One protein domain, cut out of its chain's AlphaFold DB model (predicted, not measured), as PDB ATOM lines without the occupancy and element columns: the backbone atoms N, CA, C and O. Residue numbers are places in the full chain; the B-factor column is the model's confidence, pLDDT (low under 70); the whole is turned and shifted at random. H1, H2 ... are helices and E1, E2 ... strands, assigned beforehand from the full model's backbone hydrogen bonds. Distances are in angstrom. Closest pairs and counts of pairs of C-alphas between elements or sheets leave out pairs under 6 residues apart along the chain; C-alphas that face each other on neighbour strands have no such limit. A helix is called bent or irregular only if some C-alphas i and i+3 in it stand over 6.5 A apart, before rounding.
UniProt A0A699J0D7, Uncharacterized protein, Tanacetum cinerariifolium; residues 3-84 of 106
ATOM      1  N   LEU A   3       9.691  76.011 -11.697       71.19
ATOM      2  CA  LEU A   3       8.690  75.084 -11.165       71.19
ATOM      3  C   LEU A   3       7.476  75.799 -10.542       71.19
ATOM      4  O   LEU A   3       6.348  75.354 -10.719       71.19
ATOM      5  N   GLU A   4       7.686  76.945  -9.887       71.00
ATOM      6  CA  GLU A   4       6.592  77.751  -9.327       71.00
ATOM      7  C   GLU A   4       5.763  78.427 -10.424       71.00
ATOM      8  O   GLU A   4       4.542  78.499 -10.312       71.00
ATOM      9  N   GLN A   5       6.406  78.859 -11.516       71.25
ATOM     10  CA  GLN A   5       5.703  79.392 -12.686       71.25
ATOM     11  C   GLN A   5       4.834  78.317 -13.352       71.25
ATOM     12  O   GLN A   5       3.711  78.623 -13.732       71.25
ATOM     13  N   TYR A   6       5.293  77.061 -13.438       71.56
ATOM     14  CA  TYR A   6       4.483  75.949 -13.958       71.56
ATOM     15  C   TYR A   6       3.263  75.642 -13.085       71.56
ATOM     16  O   TYR A   6       2.171  75.429 -13.616       71.56
ATOM     17  N   PHE A   7       3.425  75.641 -11.759       68.75
ATOM     18  CA  PHE A   7       2.310  75.398 -10.841       68.75
ATOM     19  C   PHE A   7       1.266  76.519 -10.943       68.75
ATOM     20  O   PHE A   7       0.082  76.253 -11.142       68.75
ATOM     21  N   LEU A   8       1.726  77.776 -10.942       69.38
ATOM     22  CA  LEU A   8       0.885  78.953 -11.165       69.38
ATOM     23  C   LEU A   8       0.176  78.905 -12.526       69.38
ATOM     24  O   LEU A   8      -1.021  79.159 -12.593       69.38
ATOM     25  N   MET A   9       0.878  78.551 -13.606       77.19
ATOM     26  CA  MET A   9       0.308  78.475 -14.955       77.19
ATOM     27  C   MET A   9      -0.806  77.422 -15.053       77.19
ATOM     28  O   MET A   9      -1.822  77.668 -15.697       77.19
ATOM     29  N   THR A  10      -0.644  76.286 -14.368       73.75
ATOM     30  CA  THR A  10      -1.633  75.197 -14.351       73.75
ATOM     31  C   THR A  10      -2.908  75.603 -13.611       73.75
ATOM     32  O   THR A  10      -4.009  75.424 -14.135       73.75
ATOM     33  N   ASP A  11      -2.767  76.229 -12.439       73.88
ATOM     34  CA  ASP A  11      -3.902  76.800 -11.707       73.88
ATOM     35  C   ASP A  11      -4.610  77.875 -12.547       73.88
ATOM     36  O   ASP A  11      -5.840  77.920 -12.592       73.88
ATOM     37  N   TYR A  12      -3.861  78.710 -13.279       74.81
ATOM     38  CA  TYR A  12      -4.442  79.721 -14.166       74.81
ATOM     39  C   TYR A  12      -5.258  79.134 -15.318       74.81
ATOM     40  O   TYR A  12      -6.362  79.618 -15.573       74.81
ATOM     41  N   SER A  13      -4.761  78.091 -15.988       77.25
ATOM     42  CA  SER A  13      -5.505  77.419 -17.059       77.25
ATOM     43  C   SER A  13      -6.823  76.830 -16.559       77.25
ATOM     44  O   SER A  13      -7.841  76.929 -17.243       77.25
ATOM     45  N   LEU A  14      -6.838  76.283 -15.342       76.94
ATOM     46  CA  LEU A  14      -8.060  75.788 -14.714       76.94
ATOM     47  C   LEU A  14      -9.053  76.930 -14.426       76.94
ATOM     48  O   LEU A  14     -10.249  76.798 -14.689       76.94
ATOM     49  N   TRP A  15      -8.565  78.079 -13.946       76.06
ATOM     50  CA  TRP A  15      -9.404  79.253 -13.683       76.06
ATOM     51  C   TRP A  15     -10.002  79.886 -14.947       76.06
ATOM     52  O   TRP A  15     -11.145  80.345 -14.896       76.06
ATOM     53  N   GLU A  16      -9.287  79.900 -16.075       77.69
ATOM     54  CA  GLU A  16      -9.831  80.374 -17.360       77.69
ATOM     55  C   GLU A  16     -11.018  79.519 -17.820       77.69
ATOM     56  O   GLU A  16     -12.063  80.059 -18.190       77.69
ATOM     57  N   VAL A  17     -10.899  78.192 -17.724       75.50
ATOM     58  CA  VAL A  17     -11.968  77.246 -18.091       75.50
ATOM     59  C   VAL A  17     -13.199  77.425 -17.196       75.50
ATOM     60  O   VAL A  17     -14.328  77.457 -17.683       75.50
ATOM     61  N   ILE A  18     -12.986  77.629 -15.894       76.31
ATOM     62  CA  ILE A  18     -14.056  77.904 -14.925       76.31
ATOM     63  C   ILE A  18     -14.786  79.220 -15.243       76.31
ATOM     64  O   ILE A  18     -16.009  79.301 -15.125       76.31
ATOM     65  N   LEU A  19     -14.053  80.271 -15.622       72.75
ATOM     66  CA  LEU A  19     -14.627  81.597 -15.874       72.75
ATOM     67  C   LEU A  19     -15.332  81.712 -17.229       72.75
ATOM     68  O   LEU A  19     -16.236  82.540 -17.358       72.75
ATOM     69  N   ASN A  20     -14.952  80.896 -18.214       75.56
ATOM     70  CA  ASN A  20     -15.572  80.896 -19.539       75.56
ATOM     71  C   ASN A  20     -16.976  80.262 -19.557       75.56
ATOM     72  O   ASN A  20     -17.714  80.475 -20.511       75.56
ATOM     73  N   GLY A  21     -17.397  79.596 -18.476       64.94
ATOM     74  CA  GLY A  21     -18.782  79.144 -18.291       64.94
ATOM     75  C   GLY A  21     -19.121  77.798 -18.935       64.94
ATOM     76  O   GLY A  21     -20.214  77.295 -18.700       64.94
ATOM     77  N   ASP A  22     -18.179  77.192 -19.660       65.12
ATOM     78  CA  ASP A  22     -18.326  75.852 -20.249       65.12
ATOM     79  C   ASP A  22     -18.118  74.718 -19.226       65.12
ATOM     80  O   ASP A  22     -18.386  73.552 -19.512       65.12
ATOM     81  N   SER A  23     -17.646  75.048 -18.020       63.06
ATOM     82  CA  SER A  23     -17.408  74.095 -16.934       63.06
ATOM     83  C   SER A  23     -18.464  74.232 -15.833       63.06
ATOM     84  O   SER A  23     -18.811  75.358 -15.460       63.06
ATOM     85  N   PRO A  24     -18.938  73.116 -15.240       61.38
ATOM     86  CA  PRO A  24     -19.815  73.161 -14.078       61.38
ATOM     87  C   PRO A  24     -19.164  73.967 -12.947       61.38
ATOM     88  O   PRO A  24     -17.951  73.908 -12.732       61.38
ATOM     89  N   VAL A  25     -19.991  74.757 -12.258       63.41
ATOM     90  CA  VAL A  25     -19.570  75.698 -11.215       63.41
ATOM     91  C   VAL A  25     -18.680  74.989 -10.184       63.41
ATOM     92  O   VAL A  25     -19.079  73.929  -9.686       63.41
ATOM     93  N   PRO A  26     -17.506  75.551  -9.824       63.06
ATOM     94  CA  PRO A  26     -16.635  74.955  -8.823       63.06
ATOM     95  C   PRO A  26     -17.409  74.767  -7.529       63.06
ATOM     96  O   PRO A  26     -17.920  75.714  -6.929       63.06
ATOM     97  N   THR A  27     -17.521  73.520  -7.112       61.75
ATOM     98  CA  THR A  27     -18.297  73.150  -5.941       61.75
ATOM     99  C   THR A  27     -17.319  72.599  -4.917       61.75
ATOM    100  O   THR A  27     -16.681  71.576  -5.163       61.75
ATOM    101  N   ARG A  28     -17.130  73.304  -3.795       62.34
ATOM    102  CA  ARG A  28     -16.325  72.795  -2.678       62.34
ATOM    103  C   ARG A  28     -17.254  72.067  -1.721       62.34
ATOM    104  O   ARG A  28     -18.234  72.635  -1.252       62.34
ATOM    105  N   VAL A  29     -16.922  70.820  -1.415       58.12
ATOM    106  CA  VAL A  29     -17.574  70.070  -0.342       58.12
ATOM    107  C   VAL A  29     -16.796  70.348   0.938       58.12
ATOM    108  O   VAL A  29     -15.645  69.936   1.060       58.12
ATOM    109  N   VAL A  30     -17.404  71.081   1.868       59.94
ATOM    110  CA  VAL A  30     -16.857  71.313   3.213       59.94
ATOM    111  C   VAL A  30     -17.781  70.592   4.187       59.94
ATOM    112  O   VAL A  30     -18.980  70.843   4.178       59.94
ATOM    113  N   GLU A  31     -17.245  69.642   4.960       69.06
ATOM    114  CA  GLU A  31     -17.999  68.866   5.969       69.06
ATOM    115  C   GLU A  31     -19.309  68.231   5.448       69.06
ATOM    116  O   GLU A  31     -20.336  68.222   6.117       69.06
ATOM    117  N   GLY A  32     -19.298  67.704   4.219       67.25
ATOM    118  CA  GLY A  32     -20.480  67.074   3.611       67.25
ATOM    119  C   GLY A  32     -21.530  68.057   3.082       67.25
ATOM    120  O   GLY A  32     -22.487  67.633   2.437       67.25
ATOM    121  N   VAL A  33     -21.328  69.365   3.267       53.62
ATOM    122  CA  VAL A  33     -22.140  70.415   2.657       53.62
ATOM    123  C   VAL A  33     -21.511  70.813   1.327       53.62
ATOM    124  O   VAL A  33     -20.389  71.317   1.245       53.62
ATOM    125  N   VAL A  34     -22.254  70.553   0.257       59.75
ATOM    126  CA  VAL A  34     -21.912  70.928  -1.113       59.75
ATOM    127  C   VAL A  34     -22.121  72.439  -1.250       59.75
ATOM    128  O   VAL A  34     -23.244  72.896  -1.455       59.75
ATOM    129  N   GLN A  35     -21.058  73.231  -1.102       61.78
ATOM    130  CA  GLN A  35     -21.122  74.678  -1.262       61.78
ATOM    131  C   GLN A  35     -20.664  75.054  -2.671       61.78
ATOM    132  O   GLN A  35     -19.525  74.809  -3.081       61.78
ATOM    133  N   GLN A  36     -21.572  75.659  -3.432       58.56
ATOM    134  CA  GLN A  36     -21.239  76.238  -4.723       58.56
ATOM    135  C   GLN A  36     -20.324  77.442  -4.473       58.56
ATOM    136  O   GLN A  36     -20.779  78.514  -4.081       58.56
ATOM    137  N   VAL A  37     -19.023  77.280  -4.708       60.22
ATOM    138  CA  VAL A  37     -18.072  78.397  -4.754       60.22
ATOM    139  C   VAL A  37     -18.125  78.954  -6.173       60.22
ATOM    140  O   VAL A  37     -17.162  78.945  -6.937       60.22
ATOM    141  N   GLY A  38     -19.329  79.361  -6.566       63.34
ATOM    142  CA  GLY A  38     -19.570  80.027  -7.827       63.34
ATOM    143  C   GLY A  38     -19.295  81.513  -7.698       63.34
ATOM    144  O   GLY A  38     -19.702  82.142  -6.725       63.34
ATOM    145  N   TYR A  39     -18.664  82.094  -8.717       61.94
ATOM    146  CA  TYR A  39     -18.762  83.530  -8.954       61.94
ATOM    147  C   TYR A  39     -20.208  83.828  -9.355       61.94
ATOM    148  O   TYR A  39     -20.581  83.701 -10.521       61.94
ATOM    149  N   THR A  40     -21.052  84.124  -8.374       63.53
ATOM    150  CA  THR A  40     -22.482  84.377  -8.593       63.53
ATOM    151  C   THR A  40     -22.720  85.761  -9.192       63.53
ATOM    152  O   THR A  40     -23.704  85.954  -9.899       63.53
ATOM    153  N   SER A  41     -21.785  86.699  -8.986       70.38
ATOM    154  CA  SER A  41     -21.834  88.048  -9.556       70.38
ATOM    155  C   SER A  41     -20.997  88.182 -10.833       70.38
ATOM    156  O   SER A  41     -19.828  87.786 -10.898       70.38
ATOM    157  N   THR A  42     -21.586  88.811 -11.849       73.00
ATOM    158  CA  THR A  42     -20.939  89.228 -13.103       73.00
ATOM    159  C   THR A  42     -19.728  90.130 -12.864       73.00
ATOM    160  O   THR A  42     -18.737  90.026 -13.586       73.00
ATOM    161  N   GLU A  43     -19.759  90.965 -11.825       77.50
ATOM    162  CA  GLU A  43     -18.648  91.855 -11.472       77.50
ATOM    163  C   GLU A  43     -17.440  91.082 -10.941       77.50
ATOM    164  O   GLU A  43     -16.306  91.376 -11.311       77.50
ATOM    165  N   GLN A  44     -17.666  90.036 -10.138       77.88
ATOM    166  CA  GLN A  44     -16.585  89.184  -9.635       77.88
ATOM    167  C   GLN A  44     -15.909  88.412 -10.770       77.88
ATOM    168  O   GLN A  44     -14.680  88.318 -10.810       77.88
ATOM    169  N   LYS A  45     -16.700  87.914 -11.733       77.12
ATOM    170  CA  LYS A  45     -16.170  87.283 -12.951       77.12
ATOM    171  C   LYS A  45     -15.317  88.264 -13.758       77.12
ATOM    172  O   LYS A  45     -14.228  87.904 -14.205       77.12
ATOM    173  N   LEU A  46     -15.784  89.503 -13.918       82.44
ATOM    174  CA  LEU A  46     -15.067  90.539 -14.662       82.44
ATOM    175  C   LEU A  46     -13.765  90.955 -13.961       82.44
ATOM    176  O   LEU A  46     -12.717  91.023 -14.605       82.44
ATOM    177  N   ALA A  47     -13.813  91.179 -12.648       83.75
ATOM    178  CA  ALA A  47     -12.650  91.537 -11.843       83.75
ATOM    179  C   ALA A  47     -11.564  90.455 -11.918       83.75
ATOM    180  O   ALA A  47     -10.402  90.764 -12.192       83.75
ATOM    181  N   ARG A  48     -11.943  89.176 -11.780       81.00
ATOM    182  CA  ARG A  48     -10.993  88.067 -11.920       81.00
ATOM    183  C   ARG A  48     -10.431  87.941 -13.326       81.00
ATOM    184  O   ARG A  48      -9.226  87.761 -13.462       81.00
ATOM    185  N   ARG A  49     -11.243  88.102 -14.375       82.50
ATOM    186  CA  ARG A  49     -10.751  88.087 -15.762       82.50
ATOM    187  C   ARG A  49      -9.700  89.178 -16.010       82.50
ATOM    188  O   ARG A  49      -8.711  88.930 -16.695       82.50
ATOM    189  N   ASN A  50      -9.885  90.368 -15.444       85.31
ATOM    190  CA  ASN A  50      -8.911  91.454 -15.564       85.31
ATOM    191  C   ASN A  50      -7.623  91.172 -14.785       85.31
ATOM    192  O   ASN A  50      -6.533  91.436 -15.290       85.31
ATOM    193  N   GLU A  51      -7.728  90.580 -13.596       85.81
ATOM    194  CA  GLU A  51      -6.555  90.154 -12.834       85.81
ATOM    195  C   GLU A  51      -5.759  89.072 -13.575       85.81
ATOM    196  O   GLU A  51      -4.535  89.156 -13.655       85.81
ATOM    197  N   LEU A  52      -6.443  88.093 -14.177       83.00
ATOM    198  CA  LEU A  52      -5.809  87.059 -14.995       83.00
ATOM    199  C   LEU A  52      -5.046  87.660 -16.175       83.00
ATOM    200  O   LEU A  52      -3.880  87.329 -16.383       83.00
ATOM    201  N   LYS A  53      -5.652  88.614 -16.892       84.00
ATOM    202  CA  LYS A  53      -4.978  89.344 -17.976       84.00
ATOM    203  C   LYS A  53      -3.750  90.110 -17.486       84.00
ATOM    204  O   LYS A  53      -2.697  90.026 -18.113       84.00
ATOM    205  N   ALA A  54      -3.854  90.821 -16.362       85.94
ATOM    206  CA  ALA A  54      -2.732  91.569 -15.795       85.94
ATOM    207  C   ALA A  54      -1.563  90.645 -15.415       85.94
ATOM    208  O   ALA A  54      -0.402  90.944 -15.698       85.94
ATOM    209  N   ARG A  55      -1.864  89.481 -14.830       82.25
ATOM    210  CA  ARG A  55      -0.850  88.490 -14.463       82.25
ATOM    211  C   ARG A  55      -0.230  87.807 -15.680       82.25
ATOM    212  O   ARG A  55       0.984  87.626 -15.694       82.25
ATOM    213  N   ALA A  56      -1.017  87.492 -16.710       81.06
ATOM    214  CA  ALA A  56      -0.511  86.950 -17.972       81.06
ATOM    215  C   ALA A  56       0.499  87.896 -18.639       81.06
ATOM    216  O   ALA A  56       1.581  87.470 -19.046       81.06
ATOM    217  N   VAL A  57       0.194  89.197 -18.672       86.06
ATOM    218  CA  VAL A  57       1.115  90.226 -19.177       86.06
ATOM    219  C   VAL A  57       2.387  90.298 -18.327       86.06
ATOM    220  O   VAL A  57       3.485  90.338 -18.879       86.06
ATOM    221  N   ASN A  58       2.267  90.261 -16.999       85.56
ATOM    222  CA  ASN A  58       3.423  90.304 -16.103       85.56
ATOM    223  C   ASN A  58       4.357  89.089 -16.277       85.56
ATOM    224  O   ASN A  58       5.581  89.230 -16.257       85.56
ATOM    225  N   MET A  59       3.790  87.897 -16.492       81.06
ATOM    226  CA  MET A  59       4.564  86.687 -16.790       81.06
ATOM    227  C   MET A  59       5.311  86.828 -18.121       81.06
ATOM    228  O   MET A  59       6.524  86.640 -18.151       81.06
ATOM    229  N   SER A  60       4.623  87.272 -19.179       83.25
ATOM    230  CA  SER A  60       5.241  87.526 -20.489       83.25
ATOM    231  C   SER A  60       6.386  88.545 -20.405       83.25
ATOM    232  O   SER A  60       7.469  88.327 -20.948       83.25
ATOM    233  N   LEU A  61       6.198  89.629 -19.647       86.12
ATOM    234  CA  LEU A  61       7.236  90.633 -19.425       86.12
ATOM    235  C   LEU A  61       8.444  90.061 -18.668       86.12
ATOM    236  O   LEU A  61       9.589  90.353 -19.017       86.12
ATOM    237  N   THR A  62       8.203  89.229 -17.654       83.94
ATOM    238  CA  THR A  62       9.270  88.565 -16.892       83.94
ATOM    239  C   THR A  62      10.088  87.636 -17.789       83.94
ATOM    240  O   THR A  62      11.318  87.644 -17.723       83.94
ATOM    241  N   ASP A  63       9.427  86.895 -18.678       83.50
ATOM    242  CA  ASP A  63      10.082  85.996 -19.629       83.50
ATOM    243  C   ASP A  63      10.904  86.757 -20.680       83.50
ATOM    244  O   ASP A  63      12.045  86.379 -20.971       83.50
ATOM    245  N   ILE A  64      10.374  87.868 -21.206       84.38
ATOM    246  CA  ILE A  64      11.099  88.758 -22.127       84.38
ATOM    247  C   ILE A  64      12.350  89.321 -21.450       84.38
ATOM    248  O   ILE A  64      13.444  89.247 -22.015       84.38
ATOM    249  N   ASN A  65      12.216  89.834 -20.225       84.12
ATOM    250  CA  ASN A  65      13.338  90.385 -19.469       84.12
ATOM    251  C   ASN A  65      14.409  89.319 -19.202       84.12
ATOM    252  O   ASN A  65      15.591  89.563 -19.442       84.12
ATOM    253  N   ALA A  66      14.010  88.111 -18.794       83.81
ATOM    254  CA  ALA A  66      14.936  87.000 -18.588       83.81
ATOM    255  C   ALA A  66      15.685  86.618 -19.879       83.81
ATOM    256  O   ALA A  66      16.893  86.358 -19.849       83.81
ATOM    257  N   SER A  67      14.992  86.616 -21.021       86.25
ATOM    258  CA  SER A  67      15.592  86.367 -22.336       86.25
ATOM    259  C   SER A  67      16.614  87.446 -22.712       86.25
ATOM    260  O   SER A  67      17.737  87.127 -23.115       86.25
ATOM    261  N   LEU A  68      16.271  88.721 -22.502       86.62
ATOM    262  CA  LEU A  68      17.144  89.855 -22.800       86.62
ATOM    263  C   LEU A  68      18.411  89.843 -21.934       86.62
ATOM    264  O   LEU A  68      19.517  90.004 -22.454       86.62
ATOM    265  N   THR A  69      18.276  89.582 -20.630       86.88
ATOM    266  CA  THR A  69      19.416  89.449 -19.714       86.88
ATOM    267  C   THR A  69      20.340  88.309 -20.138       86.88
ATOM    268  O   THR A  69      21.557  88.489 -20.199       86.88
ATOM    269  N   LYS A  70      19.779  87.145 -20.496       86.25
ATOM    270  CA  LYS A  70      20.566  85.999 -20.972       86.25
ATOM    271  C   LYS A  70      21.317  86.323 -22.265       86.25
ATOM    272  O   LYS A  70      22.479  85.943 -22.406       86.25
ATOM    273  N   HIS A  71      20.673  87.026 -23.195       86.75
ATOM    274  CA  HIS A  71      21.307  87.464 -24.434       86.75
ATOM    275  C   HIS A  71      22.467  88.427 -24.162       86.75
ATOM    276  O   HIS A  71      23.559  88.226 -24.690       86.75
ATOM    277  N   ASN A  72      22.264  89.432 -23.305       81.62
ATOM    278  CA  ASN A  72      23.306  90.394 -22.949       81.62
ATOM    279  C   ASN A  72      24.523  89.700 -22.317       81.62
ATOM    280  O   ASN A  72      25.648  89.915 -22.765       81.62
ATOM    281  N   LEU A  73      24.298  88.790 -21.363       86.56
ATOM    282  CA  LEU A  73      25.370  88.012 -20.741       86.56
ATOM    283  C   LEU A  73      26.136  87.166 -21.769       86.56
ATOM    284  O   LEU A  73      27.364  87.152 -21.763       86.56
ATOM    285  N   HIS A  74      25.430  86.511 -22.695       86.56
ATOM    286  CA  HIS A  74      26.066  85.755 -23.774       86.56
ATOM    287  C   HIS A  74      26.951  86.641 -24.664       86.56
ATOM    288  O   HIS A  74      28.076  86.251 -24.980       86.56
ATOM    289  N   GLN A  75      26.480  87.837 -25.038       86.62
ATOM    290  CA  GLN A  75      27.286  88.787 -25.812       86.62
ATOM    291  C   GLN A  75      28.517  89.245 -25.030       86.62
ATOM    292  O   GLN A  75      29.610  89.265 -25.590       86.62
ATOM    293  N   GLN A  76      28.378  89.545 -23.737       78.50
ATOM    294  CA  GLN A  76      29.514  89.923 -22.895       78.50
ATOM    295  C   GLN A  76      30.551  88.799 -22.790       78.50
ATOM    296  O   GLN A  76      31.735  89.045 -23.011       78.50
ATOM    297  N   CYS A  77      30.130  87.551 -22.561       82.69
ATOM    298  CA  CYS A  77      31.035  86.399 -22.557       82.69
ATOM    299  C   CYS A  77      31.728  86.200 -23.914       82.69
ATOM    300  O   CYS A  77      32.914  85.876 -23.963       82.69
ATOM    301  N   LYS A  78      31.012  86.417 -25.021       83.00
ATOM    302  CA  LYS A  78      31.568  86.322 -26.373       83.00
ATOM    303  C   LYS A  78      32.613  87.408 -26.631       83.00
ATOM    304  O   LYS A  78      33.680  87.104 -27.159       83.00
ATOM    305  N   LEU A  79      32.337  88.648 -26.234       80.50
ATOM    306  CA  LEU A  79      33.283  89.760 -26.328       80.50
ATOM    307  C   LEU A  79      34.519  89.518 -25.459       80.50
ATOM    308  O   LEU A  79      35.631  89.697 -25.946       80.50
ATOM    309  N   PHE A  80      34.329  89.017 -24.235       73.38
ATOM    310  CA  PHE A  80      35.417  88.589 -23.359       73.38
ATOM    311  C   PHE A  80      36.271  87.520 -24.048       73.38
ATOM    312  O   PHE A  80      37.445  87.746 -24.300       73.38
ATOM    313  N   SER A  81      35.680  86.417 -24.518       75.75
ATOM    314  CA  SER A  81      36.431  85.353 -25.208       75.75
ATOM    315  C   SER A  81      37.201  85.822 -26.453       75.75
ATOM    316  O   SER A  81      38.213  85.223 -26.808       75.75
ATOM    317  N   LYS A  82      36.752  86.904 -27.104       69.31
ATOM    318  CA  LYS A  82      37.368  87.468 -28.312       69.31
ATOM    319  C   LYS A  82      38.432  88.538 -28.013       69.31
ATOM    320  O   LYS A  82      39.281  88.774 -28.864       69.31
ATOM    321  N   GLY A  83      38.399  89.162 -26.832       60.88
ATOM    322  CA  GLY A  83      39.371  90.166 -26.371       60.88
ATOM    323  C   GLY A  83      40.602  89.587 -25.659       60.88
ATOM    324  O   GLY A  83      41.565  90.306 -25.406       60.88
ATOM    325  N   ASN A  84      40.608  88.283 -25.374       56.31
ATOM    326  CA  ASN A  84      41.662  87.611 -24.607       56.31
ATOM    327  C   ASN A  84      42.929  87.275 -25.423       56.31
ATOM    328  O   ASN A  84      43.789  86.548 -24.939       56.31
TER     329      ASN A  84
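Overview. This is residues 3 to 84 of the 106 residues of an uncharacterized protein of Tanacetum cinerariifolium (UniProt A0A699J0D7). One very long helix, H2, makes the length of the domain; a shorter helix, H1, folds back beside its first part to make a narrow V, and a small two-stranded hairpin, E1 and E2, forms a head at the closed end of that V. The far part of H2, with the last printed residue, sticks out alone as a long arm, residues 60 to 84. The printed part has 82 residues, with two named helices and two named strands in the order H1, E1, E2, H2; the sheet, E1 - E2, is antiparallel, and the class is mostly helix. The whole is extended, with a radius of gyration of the C-alphas of 21.0 A, and it spans 71 by 27 by 18 A.

Arrangement. H1, residues 3 to 20, touches H2, residues 42 to 83, with 4 pairs of C-alphas within 8 A. The closest C-alphas are those of Leu 19 and Lys 45, 6.6 A apart. H1 touches H2 with residues 12 to 19 alone, and H2 touches H1 with residues 45 to 52 alone. Their lines stand at a shallow tilt of 31 degrees, and they run opposite ways. E1, residues 27 to 30, and E2, residues 33 to 36, form an antiparallel hairpin, with 150 degrees between their directions. The C-alphas of Thr 27 and Gln 36 face each other at 4.4 A. N 28 and O 35 are within hydrogen-bond range at 2.9 A, and so are N 30 and O 33 at 3.1 A. H1 and E2 are apart, and so are E1 and H2. In H1 and H2 every O i to N i+4 pair is within hydrogen-bond range.

Along the chain. H1 begins at C-alpha 3, at (8.690, 75.084, -11.165), and is 26.3 A long from first to last C-alpha, residues 3 to 20. E1, residues 27 to 30, and E2, residues 33 to 36, each have four residues. H2 runs from C-alpha 42, at (-20.939, 89.228, -13.103), to C-alpha 83, at (39.371, 90.166, -26.371), a length of 61.8 A. Neither helix is bent.

Size, cuts and confidence. The C-alphas of Val 33 and Asn 84 are the two farthest apart, at 71.5 A. Without residues 60 to 84, which stand free, the body has 57 residues and spans 37 by 28 by 18 A. The printed part has no cut. The links from E1 to E2 and from E2 to H2 are tight, and the link from H1 to E1 is short. The mean pLDDT of the printed part is 74.9; it is under 70 at residues 7 to 8, 21 to 40 and 82 to 84.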